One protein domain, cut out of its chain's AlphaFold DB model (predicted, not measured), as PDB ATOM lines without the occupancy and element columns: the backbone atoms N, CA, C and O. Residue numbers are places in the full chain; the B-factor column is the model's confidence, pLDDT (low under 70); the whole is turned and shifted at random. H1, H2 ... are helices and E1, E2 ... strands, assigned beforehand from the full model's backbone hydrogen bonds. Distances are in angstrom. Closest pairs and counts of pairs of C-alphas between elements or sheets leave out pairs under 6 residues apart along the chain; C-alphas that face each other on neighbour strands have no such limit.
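What this domain is: This is residues 49 to 137 of the 264 residues of an uncharacterized protein of Thalassospira tepidiphila MCCC 1A03514 (UniProt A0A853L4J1). A small antiparallel sheet of four short strands, in the order E2, E1, E3, E4, has two helices, H2 and H3, over one face, apart from each other, and the other face bare. H2 covers the E2 and E1 part, and the long H3 starts over E3 and E4 and runs on well past the sheet, with the short H1 near this extension. The printed part has 89 residues, with three named helices and four named strands in the order H1, E1, E2, H2, E3, E4, H3, of the mixed class of helices and strands. It is compact, with a radius of gyration of the C-alphas of 13.9 A, and spans 47 by 23 by 17 A.

How they stand to each other: H1, residues 50 to 56, is not on the sheet; it is close but not clearly touching H3, residues 112 to 135, the closest C-alphas being those of Met 55 and Met 126, 7.6 A apart. Their lines stand at a steep tilt of 51 degrees, opposite ways. E1, residues 61 to 63, and E2, residues 69 to 71, form a hairpin, with N 70 and O 62 within hydrogen-bond range at 2.8 A. H2, residues 80 to 91, is on the sheet at a height of 7.5 A; its closest C-alphas to E1 are those of Ala 62 and Ala 85, 5.1 A. It only just runs along the strands, at 29 degrees to E1 on the local plane. E3, residues 99 to 102, is the antiparallel neighbour of E1, with N 101 and O 61 at 2.7 A. E2, H2 and E3 make a split strand-helix-strand unit, two strands running the same way with E1 between them, and its crossover is right-handed. E4, residues 105 to 108, forms a hairpin with E3, with N 102 and O 105 at 2.8 A. H3 is on the same face as H2, giving two layers, helices on one face of a sheet; its height is 8.2 A, and it runs along E4 at 10 degrees on the local plane. Its closest C-alphas to E4 are those of Val 107 and Ile 115, 6.5 A. H2 and H3 are apart. In H1, H2 and H3 every O i to N i+4 pair is within hydrogen-bond range.

Where its parts are: H1 begins at C-alpha 50, (285.070, 275.899, 128.815). H2 measures 15.9 A from first to last C-alpha, E3 and E4 10.0 A each. H3 measures 34.0 A and ends at C-alpha 135, (267.981, 279.781, 127.491).

The domain as a whole: The C-alphas of Gln 95 and Gln 136 are the two farthest apart, 47.0 A. The printed part has no cut, and no link is long. The mean pLDDT of the printed part is 76.7, and it is under 70 in residues 49 to 59, 73 to 79 and 93 to 95.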
ATOM      1  N   ASP A  49     281.906 276.611 125.249       62.78
ATOM      2  CA  ASP A  49     282.380 277.337 126.442       62.78
ATOM      3  C   ASP A  49     283.089 276.380 127.420       62.78
ATOM      4  O   ASP A  49     282.600 275.279 127.668       62.78
ATOM      5  N   ASP A  50     284.223 276.787 128.001       60.62
ATOM      6  CA  ASP A  50     285.070 275.899 128.815       60.62
ATOM      7  C   ASP A  50     284.366 275.304 130.051       60.62
ATOM      8  O   ASP A  50     284.725 274.203 130.477       60.62
ATOM      9  N   ARG A  51     283.334 275.960 130.610       55.84
ATOM     10  CA  ARG A  51     282.523 275.373 131.695       55.84
ATOM     11  C   ARG A  51     281.686 274.224 131.160       55.84
ATOM     12  O   ARG A  51     281.710 273.138 131.723       55.84
ATOM     13  N   TYR A  52     281.016 274.437 130.033       60.47
ATOM     14  CA  TYR A  52     280.211 273.413 129.364       60.47
ATOM     15  C   TYR A  52     281.081 272.282 128.827       60.47
ATOM     16  O   TYR A  52     280.697 271.117 128.906       60.47
ATOM     17  N   ARG A  53     282.313 272.588 128.413       61.28
ATOM     18  CA  ARG A  53     283.317 271.575 128.097       61.28
ATOM     19  C   ARG A  53     283.714 270.745 129.321       61.28
ATOM     20  O   ARG A  53     283.960 269.561 129.154       61.28
ATOM     21  N   ALA A  54     283.731 271.314 130.529       55.50
ATOM     22  CA  ALA A  54     283.926 270.570 131.781       55.50
ATOM     23  C   ALA A  54     282.656 269.841 132.280       55.50
ATOM     24  O   ALA A  54     282.772 268.882 133.039       55.50
ATOM     25  N   MET A  55     281.461 270.259 131.846       59.50
ATOM     26  CA  MET A  55     280.201 269.533 132.080       59.50
ATOM     27  C   MET A  55     280.046 268.306 131.171       59.50
ATOM     28  O   MET A  55     279.401 267.333 131.558       59.50
ATOM     29  N   ILE A  56     280.620 268.376 129.967       54.03
ATOM     30  CA  ILE A  56     280.711 267.274 129.002       54.03
ATOM     31  C   ILE A  56     281.883 266.353 129.367       54.03
ATOM     32  O   ILE A  56     281.696 265.151 129.489       54.03
ATOM     33  N   ASP A  57     283.070 266.907 129.643       53.41
ATOM     34  CA  ASP A  57     284.264 266.170 130.089       53.41
ATOM     35  C   ASP A  57     284.184 265.767 131.581       53.41
ATOM     36  O   ASP A  57     285.128 265.955 132.359       53.41
ATOM     37  N   PHE A  58     283.033 265.222 131.995       62.34
ATOM     38  CA  PHE A  58     282.777 264.713 133.342       62.34
ATOM     39  C   PHE A  58     283.578 263.427 133.589       62.34
ATOM     40  O   PHE A  58     283.082 262.303 133.540       62.34
ATOM     41  N   LYS A  59     284.861 263.591 133.898       64.50
ATOM     42  CA  LYS A  59     285.719 262.482 134.313       64.50
ATOM     43  C   LYS A  59     285.433 262.115 135.764       64.50
ATOM     44  O   LYS A  59     286.068 262.629 136.687       64.50
ATOM     45  N   ALA A  60     284.494 261.192 135.962       76.38
ATOM     46  CA  ALA A  60     284.477 260.383 137.172       76.38
ATOM     47  C   ALA A  60     285.764 259.546 137.242       76.38
ATOM     48  O   ALA A  60     286.273 259.083 136.218       76.38
ATOM     49  N   MET A  61     286.315 259.384 138.446       83.25
ATOM     50  CA  MET A  61     287.620 258.742 138.645       83.25
ATOM     51  C   MET A  61     287.592 257.826 139.863       83.25
ATOM     52  O   MET A  61     287.308 258.292 140.960       83.25
ATOM     53  N   ALA A  62     287.927 256.550 139.714       83.38
ATOM     54  CA  ALA A  62     288.155 255.659 140.846       83.38
ATOM     55  C   ALA A  62     289.644 255.610 141.186       83.38
ATOM     56  O   ALA A  62     290.492 255.784 140.310       83.38
ATOM     57  N   ARG A  63     289.968 255.345 142.452       88.94
ATOM     58  CA  ARG A  63     291.351 255.216 142.924       88.94
ATOM     59  C   ARG A  63     291.555 253.913 143.688       88.94
ATOM     60  O   ARG A  63     290.755 253.570 144.565       88.94
ATOM     61  N   ASP A  64     292.628 253.200 143.363       87.50
ATOM     62  CA  ASP A  64     293.038 251.990 144.078       87.50
ATOM     63  C   ASP A  64     293.802 252.295 145.380       87.50
ATOM     64  O   ASP A  64     294.099 253.448 145.708       87.50
ATOM     65  N   ALA A  65     294.102 251.253 146.161       84.75
ATOM     66  CA  ALA A  65     294.819 251.395 147.430       84.75
ATOM     67  C   ALA A  65     296.296 251.816 147.277       84.75
ATOM     68  O   ALA A  65     296.899 252.247 148.258       84.75
ATOM     69  N   ALA A  66     296.870 251.734 146.069       84.81
ATOM     70  CA  ALA A  66     298.203 252.254 145.758       84.81
ATOM     71  C   ALA A  66     298.170 253.733 145.319       84.81
ATOM     72  O   ALA A  66     299.218 254.322 145.056       84.81
ATOM     73  N   GLY A  67     296.980 254.343 145.252       84.44
ATOM     74  CA  GLY A  67     296.788 255.737 144.863       84.44
ATOM     75  C   GLY A  67     296.714 255.970 143.353       84.44
ATOM     76  O   GLY A  67     296.621 257.123 142.941       84.44
ATOM     77  N   LYS A  68     296.731 254.916 142.526       87.00
ATOM     78  CA  LYS A  68     296.593 255.038 141.070       87.00
ATOM     79  C   LYS A  68     295.124 255.253 140.700       87.00
ATOM     80  O   LYS A  68     294.220 254.642 141.273       87.00
ATOM     81  N   GLU A  69     294.909 256.138 139.733       87.44
ATOM     82  CA  GLU A  69     293.592 256.609 139.308       87.44
ATOM     83  C   GLU A  69     293.160 255.987 137.970       87.44
ATOM     84  O   GLU A  69     293.982 255.688 137.102       87.44
ATOM     85  N   TYR A  70     291.848 255.812 137.816       84.81
ATOM     86  CA  TYR A  70     291.179 255.237 136.651       84.81
ATOM     87  C   TYR A  70     290.005 256.151 136.305       84.81
ATOM     88  O   TYR A  70     289.058 256.243 137.084       84.81
ATOM     89  N   ALA A  71     290.085 256.863 135.182       81.50
ATOM     90  CA  ALA A  71     289.022 257.750 134.716       81.50
ATOM     91  C   ALA A  71     288.121 257.030 133.708       81.50
ATOM     92  O   ALA A  71     288.629 256.291 132.864       81.50
ATOM     93  N   ALA A  72     286.815 257.287 133.778       73.50
ATOM     94  CA  ALA A  72     285.870 256.889 132.736       73.50
ATOM     95  C   ALA A  72     286.118 257.638 131.412       73.50
ATOM     96  O   ALA A  72     286.802 258.670 131.377       73.50
ATOM     97  N   GLY A  73     285.556 257.117 130.320       63.50
ATOM     98  CA  GLY A  73     285.613 257.757 129.009       63.50
ATOM     99  C   GLY A  73     284.815 259.070 128.957       63.50
ATOM    100  O   GLY A  73     283.851 259.233 129.703       63.50
ATOM    101  N   PRO A  74     285.156 260.002 128.043       54.56
ATOM    102  CA  PRO A  74     284.486 261.305 127.919       54.56
ATOM    103  C   PRO A  74     283.026 261.225 127.432       54.56
ATOM    104  O   PRO A  74     282.360 262.250 127.351       54.56
ATOM    105  N   ASN A  75     282.535 260.029 127.100       51.81
ATOM    106  CA  ASN A  75     281.164 259.794 126.647       51.81
ATOM    107  C   ASN A  75     280.231 259.405 127.811       51.81
ATOM    108  O   ASN A  75     279.016 259.523 127.698       51.81
ATOM    109  N   ALA A  76     280.779 258.916 128.928       58.78
ATOM    110  CA  ALA A  76     279.987 258.273 129.968       58.78
ATOM    111  C   ALA A  76     279.155 259.282 130.786       58.78
ATOM    112  O   ALA A  76     279.652 260.304 131.259       58.78
ATOM    113  N   THR A  77     277.877 258.960 131.010       61.12
ATOM    114  CA  THR A  77     276.952 259.807 131.789       61.12
ATOM    115  C   THR A  77     277.412 259.998 133.237       61.12
ATOM    116  O   THR A  77     278.131 259.162 133.768       61.12
ATOM    117  N   VAL A  78     276.924 261.028 133.942       61.97
ATOM    118  CA  VAL A  78     277.287 261.292 135.357       61.97
ATOM    119  C   VAL A  78     277.180 260.058 136.276       61.97
ATOM    120  O   VAL A  78     277.974 259.917 137.203       61.97
ATOM    121  N   ILE A  79     276.232 259.149 136.011       62.88
ATOM    122  CA  ILE A  79     276.092 257.872 136.730       62.88
ATOM    123  C   ILE A  79     277.003 256.800 136.114       62.88
ATOM    124  O   ILE A  79     277.830 256.220 136.815       62.88
ATOM    125  N   GLY A  80     276.899 256.573 134.800       71.50
ATOM    126  CA  GLY A  80     277.645 255.517 134.106       71.50
ATOM    127  C   GLY A  80     279.166 255.691 134.173       71.50
ATOM    128  O   GLY A  80     279.891 254.705 134.207       71.50
ATOM    129  N   ALA A  81     279.657 256.926 134.275       76.50
ATOM    130  CA  ALA A  81     281.064 257.255 134.468       76.50
ATOM    131  C   ALA A  81     281.567 256.822 135.854       76.50
ATOM    132  O   ALA A  81     282.689 256.339 135.986       76.50
ATOM    133  N   VAL A  82     280.749 256.965 136.901       81.00
ATOM    134  CA  VAL A  82     281.099 256.507 138.256       81.00
ATOM    135  C   VAL A  82     281.183 254.980 138.287       81.00
ATOM    136  O   VAL A  82     282.154 254.428 138.808       81.00
ATOM    137  N   GLU A  83     280.220 254.303 137.660       82.50
ATOM    138  CA  GLU A  83     280.219 252.846 137.495       82.50
ATOM    139  C   GLU A  83     281.409 252.360 136.649       82.50
ATOM    140  O   GLU A  83     282.093 251.410 137.032       82.50
ATOM    141  N   GLU A  84     281.706 253.029 135.531       83.81
ATOM    142  CA  GLU A  84     282.803 252.683 134.623       83.81
ATOM    143  C   GLU A  84     284.172 252.883 135.268       83.81
ATOM    144  O   GLU A  84     284.995 251.969 135.236       83.81
ATOM    145  N   ALA A  85     284.412 254.030 135.905       85.00
ATOM    146  CA  ALA A  85     285.672 254.305 136.581       85.00
ATOM    147  C   ALA A  85     285.959 253.250 137.666       85.00
ATOM    148  O   ALA A  85     287.072 252.718 137.751       85.00
ATOM    149  N   VAL A  86     284.940 252.881 138.455       85.44
ATOM    150  CA  VAL A  86     285.037 251.808 139.456       85.44
ATOM    151  C   VAL A  86     285.266 250.448 138.792       85.44
ATOM    152  O   VAL A  86     286.148 249.712 139.236       85.44
ATOM    153  N   ALA A  87     284.560 250.119 137.707       85.50
ATOM    154  CA  ALA A  87     284.745 248.863 136.976       85.50
ATOM    155  C   ALA A  87     286.157 248.732 136.372       85.50
ATOM    156  O   ALA A  87     286.780 247.678 136.504       85.50
ATOM    157  N   MET A  88     286.705 249.799 135.781       84.50
ATOM    158  CA  MET A  88     288.080 249.845 135.258       84.50
ATOM    159  C   MET A  88     289.116 249.634 136.369       84.50
ATOM    160  O   MET A  88     290.057 248.853 136.210       84.50
ATOM    161  N   CYS A  89     288.919 250.283 137.519       86.94
ATOM    162  CA  CYS A  89     289.754 250.098 138.703       86.94
ATOM    163  C   CYS A  89     289.689 248.654 139.247       86.94
ATOM    164  O   CYS A  89     290.720 248.076 139.602       86.94
ATOM    165  N   GLN A  90     288.504 248.031 139.263       84.56
ATOM    166  CA  GLN A  90     288.326 246.638 139.693       84.56
ATOM    167  C   GLN A  90     288.981 245.644 138.718       84.56
ATOM    168  O   GLN A  90     289.701 244.743 139.153       84.56
ATOM    169  N   GLN A  91     288.793 245.830 137.407       82.25
ATOM    170  CA  GLN A  91     289.393 244.987 136.362       82.25
ATOM    171  C   GLN A  91     290.928 245.013 136.377       82.25
ATOM    172  O   GLN A  91     291.562 244.017 136.033       82.25
ATOM    173  N   ALA A  92     291.538 246.108 136.835       80.94
ATOM    174  CA  ALA A  92     292.988 246.228 136.983       80.94
ATOM    175  C   ALA A  92     293.594 245.391 138.134       80.94
ATOM    176  O   ALA A  92     294.801 245.475 138.367       80.94
ATOM    177  N   ASN A  93     292.788 244.593 138.854       66.31
ATOM    178  CA  ASN A  93     293.205 243.710 139.956       66.31
ATOM    179  C   ASN A  93     293.925 244.447 141.113       66.31
ATOM    180  O   ASN A  93     294.750 243.885 141.838       66.31
ATOM    181  N   ALA A  94     293.639 245.740 141.283       59.97
ATOM    182  CA  ALA A  94     294.444 246.645 142.093       59.97
ATOM    183  C   ALA A  94     293.918 246.792 143.535       59.97
ATOM    184  O   ALA A  94     293.243 247.760 143.867       59.97
ATOM    185  N   GLN A  95     294.227 245.818 144.405       64.31
ATOM    186  CA  GLN A  95     294.061 245.870 145.882       64.31
ATOM    187  C   GLN A  95     292.660 246.259 146.437       64.31
ATOM    188  O   GLN A  95     292.496 246.509 147.636       64.31
ATOM    189  N   GLY A  96     291.638 246.279 145.578       75.44
ATOM    190  CA  GLY A  96     290.325 246.852 145.857       75.44
ATOM    191  C   GLY A  96     290.330 248.383 145.770       75.44
ATOM    192  O   GLY A  96     291.066 249.059 146.488       75.44
ATOM    193  N   CYS A  97     289.449 248.923 144.931       85.12
ATOM    194  CA  CYS A  97     289.182 250.357 144.815       85.12
ATOM    195  C   CYS A  97     288.740 250.939 146.165       85.12
ATOM    196  O   CYS A  97     287.970 250.304 146.890       85.12
ATOM    197  N   LYS A  98     289.252 252.122 146.522       86.62
ATOM    198  CA  LYS A  98     289.065 252.729 147.853       86.62
ATOM    199  C   LYS A  98     288.289 254.035 147.845       86.62
ATOM    200  O   LYS A  98     287.713 254.372 148.872       86.62
ATOM    201  N   ALA A  99     288.265 254.743 146.722       85.31
ATOM    202  CA  ALA A  99     287.507 255.976 146.569       85.31
ATOM    203  C   ALA A  99     287.023 256.136 145.127       85.31
ATOM    204  O   ALA A  99     287.653 255.615 144.200       85.31
ATOM    205  N   VAL A 100     285.947 256.900 144.942       86.25
ATOM    206  CA  VAL A 100     285.512 257.393 143.633       86.25
ATOM    207  C   VAL A 100     285.249 258.894 143.687       86.25
ATOM    208  O   VAL A 100     284.820 259.433 144.703       86.25
ATOM    209  N   ARG A 101     285.546 259.581 142.590       83.00
ATOM    210  CA  ARG A 101     285.363 261.011 142.394       83.00
ATOM    211  C   ARG A 101     284.142 261.254 141.522       83.00
ATOM    212  O   ARG A 101     284.067 260.736 140.411       83.00
ATOM    213  N   VAL A 102     283.234 262.089 142.011       77.50
ATOM    214  CA  VAL A 102     282.037 262.564 141.317       77.50
ATOM    215  C   VAL A 102     282.215 264.070 141.103       77.50
ATOM    216  O   VAL A 102     282.129 264.863 142.042       77.50
ATOM    217  N   GLY A 103     282.559 264.476 139.879       73.38
ATOM    218  CA  GLY A 103     282.854 265.873 139.545       73.38
ATOM    219  C   GLY A 103     284.105 266.387 140.263       73.38
ATOM    220  O   GLY A 103     285.229 266.043 139.900       73.38
ATOM    221  N   LEU A 104     283.942 267.223 141.290       70.75
ATOM    222  CA  LEU A 104     285.055 267.694 142.134       70.75
ATOM    223  C   LEU A 104     285.167 266.945 143.475       70.75
ATOM    224  O   LEU A 104     286.192 267.058 144.142       70.75
ATOM    225  N   THR A 105     284.154 266.167 143.854       78.81
ATOM    226  CA  THR A 105     284.028 265.568 145.189       78.81
ATOM    227  C   THR A 105     284.539 264.132 145.196       78.81
ATOM    228  O   THR A 105     284.095 263.320 144.389       78.81
ATOM    229  N   TRP A 106     285.437 263.795 146.123       83.56
ATOM    230  CA  TRP A 106     285.821 262.408 146.404       83.56
ATOM    231  C   TRP A 106     284.897 261.787 147.458       83.56
ATOM    232  O   TRP A 106     284.534 262.445 148.430       83.56
ATOM    233  N   VAL A 107     284.562 260.511 147.270       84.00
ATOM    234  CA  VAL A 107     283.820 259.670 148.213       84.00
ATOM    235  C   VAL A 107     284.663 258.431 148.513       84.00
ATOM    236  O   VAL A 107     284.909 257.606 147.628       84.00
ATOM    237  N   ASP A 108     285.136 258.315 149.753       84.69
ATOM    238  CA  ASP A 108     285.893 257.158 150.236       84.69
ATOM    239  C   ASP A 108     284.975 255.959 150.548       84.69
ATOM    240  O   ASP A 108     283.764 256.087 150.728       84.69
ATOM    241  N   GLY A 109     285.555 254.759 150.596       79.31
ATOM    242  CA  GLY A 109     284.880 253.512 150.978       79.31
ATOM    243  C   GLY A 109     283.939 252.912 149.928       79.31
ATOM    244  O   GLY A 109     283.519 251.771 150.102       79.31
ATOM    245  N   LEU A 110     283.649 253.639 148.841       79.94
ATOM    246  CA  LEU A 110     282.585 253.328 147.874       79.94
ATOM    247  C   LEU A 110     281.196 253.191 148.532       79.94
ATOM    248  O   LEU A 110     280.409 252.320 148.168       79.94
ATOM    249  N   ASP A 111     280.890 254.053 149.509       84.31
ATOM    250  CA  ASP A 111     279.550 254.145 150.096       84.31
ATOM    251  C   ASP A 111     278.534 254.570 149.021       84.31
ATOM    252  O   ASP A 111     278.543 255.708 148.545       84.31
ATOM    253  N   GLN A 112     277.651 253.642 148.647       82.62
ATOM    254  CA  GLN A 112     276.654 253.832 147.595       82.62
ATOM    255  C   GLN A 112     275.693 254.997 147.887       82.62
ATOM    256  O   GLN A 112     275.305 255.702 146.961       82.62
ATOM    257  N   SER A 113     275.341 255.230 149.156       85.31
ATOM    258  CA  SER A 113     274.434 256.311 149.571       85.31
ATOM    259  C   SER A 113     275.127 257.672 149.485       85.31
ATOM    260  O   SER A 113     274.564 258.641 148.972       85.31
ATOM    261  N   ALA A 114     276.395 257.739 149.902       84.75
ATOM    262  CA  ALA A 114     277.210 258.940 149.729       84.75
ATOM    263  C   ALA A 114     277.464 259.247 148.239       84.75
ATOM    264  O   ALA A 114     277.340 260.400 147.822       84.75
ATOM    265  N   ILE A 115     277.745 258.225 147.421       83.38
ATOM    266  CA  ILE A 115     277.871 258.349 145.960       83.38
ATOM    267  C   ILE A 115     276.566 258.880 145.347       83.38
ATOM    268  O   ILE A 115     276.596 259.886 144.641       83.38
ATOM    269  N   GLU A 116     275.422 258.255 145.637       83.56
ATOM    270  CA  GLU A 116     274.109 258.638 145.101       83.56
ATOM    271  C   GLU A 116     273.706 260.066 145.507       83.56
ATOM    272  O   GLU A 116     273.188 260.828 144.682       83.56
ATOM    273  N   SER A 117     274.009 260.463 146.746       83.81
ATOM    274  CA  SER A 117     273.785 261.819 147.258       83.81
ATOM    275  C   SER A 117     274.609 262.867 146.500       83.81
ATOM    276  O   SER A 117     274.063 263.884 146.055       83.81
ATOM    277  N   VAL A 118     275.905 262.611 146.281       82.19
ATOM    278  CA  VAL A 118     276.787 263.526 145.537       82.19
ATOM    279  C   VAL A 118     276.417 263.572 144.050       82.19
ATOM    280  O   VAL A 118     276.357 264.665 143.485       82.19
ATOM    281  N   ILE A 119     276.100 262.428 143.430       80.50
ATOM    282  CA  ILE A 119     275.580 262.350 142.053       80.50
ATOM    283  C   ILE A 119     274.307 263.189 141.911       80.50
ATOM    284  O   ILE A 119     274.201 263.975 140.972       80.50
ATOM    285  N   THR A 120     273.357 263.045 142.838       80.81
ATOM    286  CA  THR A 120     272.084 263.779 142.836       80.81
ATOM    287  C   THR A 120     272.308 265.283 142.961       80.81
ATOM    288  O   THR A 120     271.874 266.035 142.094       80.81
ATOM    289  N   SER A 121     273.072 265.718 143.967       80.88
ATOM    290  CA  SER A 121     273.407 267.133 144.181       80.88
ATOM    291  C   SER A 121     274.090 267.769 142.959       80.88
ATOM    292  O   SER A 121     273.713 268.856 142.506       80.88
ATOM    293  N   TYR A 122     275.056 267.056 142.366       77.69
ATOM    294  CA  TYR A 122     275.754 267.501 141.162       77.69
ATOM    295  C   TYR A 122     274.818 267.565 139.947       77.69
ATOM    296  O   TYR A 122     274.721 268.613 139.312       77.69
ATOM    297  N   ARG A 123     274.073 266.489 139.653       76.50
ATOM    298  CA  ARG A 123     273.096 266.419 138.551       76.50
ATOM    299  C   ARG A 123     272.078 267.553 138.624       76.50
ATOM    300  O   ARG A 123     271.778 268.153 137.593       76.50
ATOM    301  N   ASP A 124     271.545 267.837 139.804       80.31
ATOM    302  CA  ASP A 124     270.457 268.802 139.968       80.31
ATOM    303  C   ASP A 124     270.972 270.243 139.797       80.31
ATOM    304  O   ASP A 124     270.354 271.035 139.083       80.31
ATOM    305  N   THR A 125     272.171 270.544 140.317       79.38
ATOM    306  CA  THR A 125     272.897 271.804 140.046       79.38
ATOM    307  C   THR A 125     273.175 271.972 138.547       79.38
ATOM    308  O   THR A 125     272.831 272.989 137.947       79.38
ATOM    309  N   MET A 126     273.737 270.942 137.913       79.12
ATOM    310  CA  MET A 126     274.129 270.948 136.500       79.12
ATOM    311  C   MET A 126     272.928 271.051 135.553       79.12
ATOM    312  O   MET A 126     273.001 271.731 134.534       79.12
ATOM    313  N   THR A 127     271.797 270.430 135.907       81.31
ATOM    314  CA  THR A 127     270.521 270.563 135.182       81.31
ATOM    315  C   THR A 127     270.033 272.014 135.212       81.31
ATOM    316  O   THR A 127     269.587 272.530 134.186       81.31
ATOM    317  N   ALA A 128     270.150 272.696 136.358       80.69
ATOM    318  CA  ALA A 128     269.772 274.100 136.485       80.69
ATOM    319  C   ALA A 128     270.705 275.035 135.693       80.69
ATOM    320  O   ALA A 128     270.215 275.915 134.982       80.69
ATOM    321  N   GLU A 129     272.026 274.832 135.752       80.94
ATOM    322  CA  GLU A 129     272.989 275.625 134.970       80.94
ATOM    323  C   GLU A 129     272.806 275.420 133.457       80.94
ATOM    324  O   GLU A 129     272.688 276.399 132.714       80.94
ATOM    325  N   ALA A 130     272.667 274.166 133.008       84.69
ATOM    326  CA  ALA A 130     272.415 273.844 131.605       84.69
ATOM    327  C   ALA A 130     271.119 274.480 131.081       84.69
ATOM    328  O   ALA A 130     271.112 275.012 129.972       84.69
ATOM    329  N   TYR A 131     270.047 274.502 131.883       84.06
ATOM    330  CA  TYR A 131     268.796 275.174 131.520       84.06
ATOM    331  C   TYR A 131     268.987 276.687 131.328       84.06
ATOM    332  O   TYR A 131     268.521 277.251 130.335       84.06
ATOM    333  N   GLN A 132     269.722 277.350 132.230       81.19
ATOM    334  CA  GLN A 132     270.002 278.786 132.113       81.19
ATOM    335  C   GLN A 132     270.832 279.114 130.864       81.19
ATOM    336  O   GLN A 132     270.500 280.055 130.144       81.19
ATOM    337  N   ALA A 133     271.879 278.338 130.565       80.25
ATOM    338  CA  ALA A 133     272.712 278.585 129.388       80.25
ATOM    339  C   ALA A 133     272.035 278.179 128.069       80.25
ATOM    340  O   ALA A 133     272.212 278.872 127.067       80.25
ATOM    341  N   ALA A 134     271.208 277.129 128.057       81.44
ATOM    342  CA  ALA A 134     270.362 276.799 126.910       81.44
ATOM    343  C   ALA A 134     269.393 277.952 126.589       81.44
ATOM    344  O   ALA A 134     269.276 278.360 125.433       81.44
ATOM    345  N   GLY A 135     268.785 278.559 127.618       77.31
ATOM    346  CA  GLY A 135     267.981 279.781 127.491       77.31
ATOM    347  C   GLY A 135     268.765 281.012 127.006       77.31
ATOM    348  O   GLY A 135     268.175 281.918 126.425       77.31
ATOM    349  N   GLN A 136     270.089 281.029 127.188       85.00
ATOM    350  CA  GLN A 136     271.008 282.054 126.667       85.00
ATOM    351  C   GLN A 136     271.591 281.704 125.281       85.00
ATOM    352  O   GLN A 136     272.431 282.441 124.767       85.00
ATOM    353  N   GLY A 137     271.152 280.605 124.654       80.38
ATOM    354  CA  GLY A 137     271.574 280.201 123.309       80.38
ATOM    355  C   GLY A 137     272.808 279.292 123.244       80.38
ATOM    356  O   GLY A 137     273.323 279.053 122.154       80.38
TER     357      GLY A 137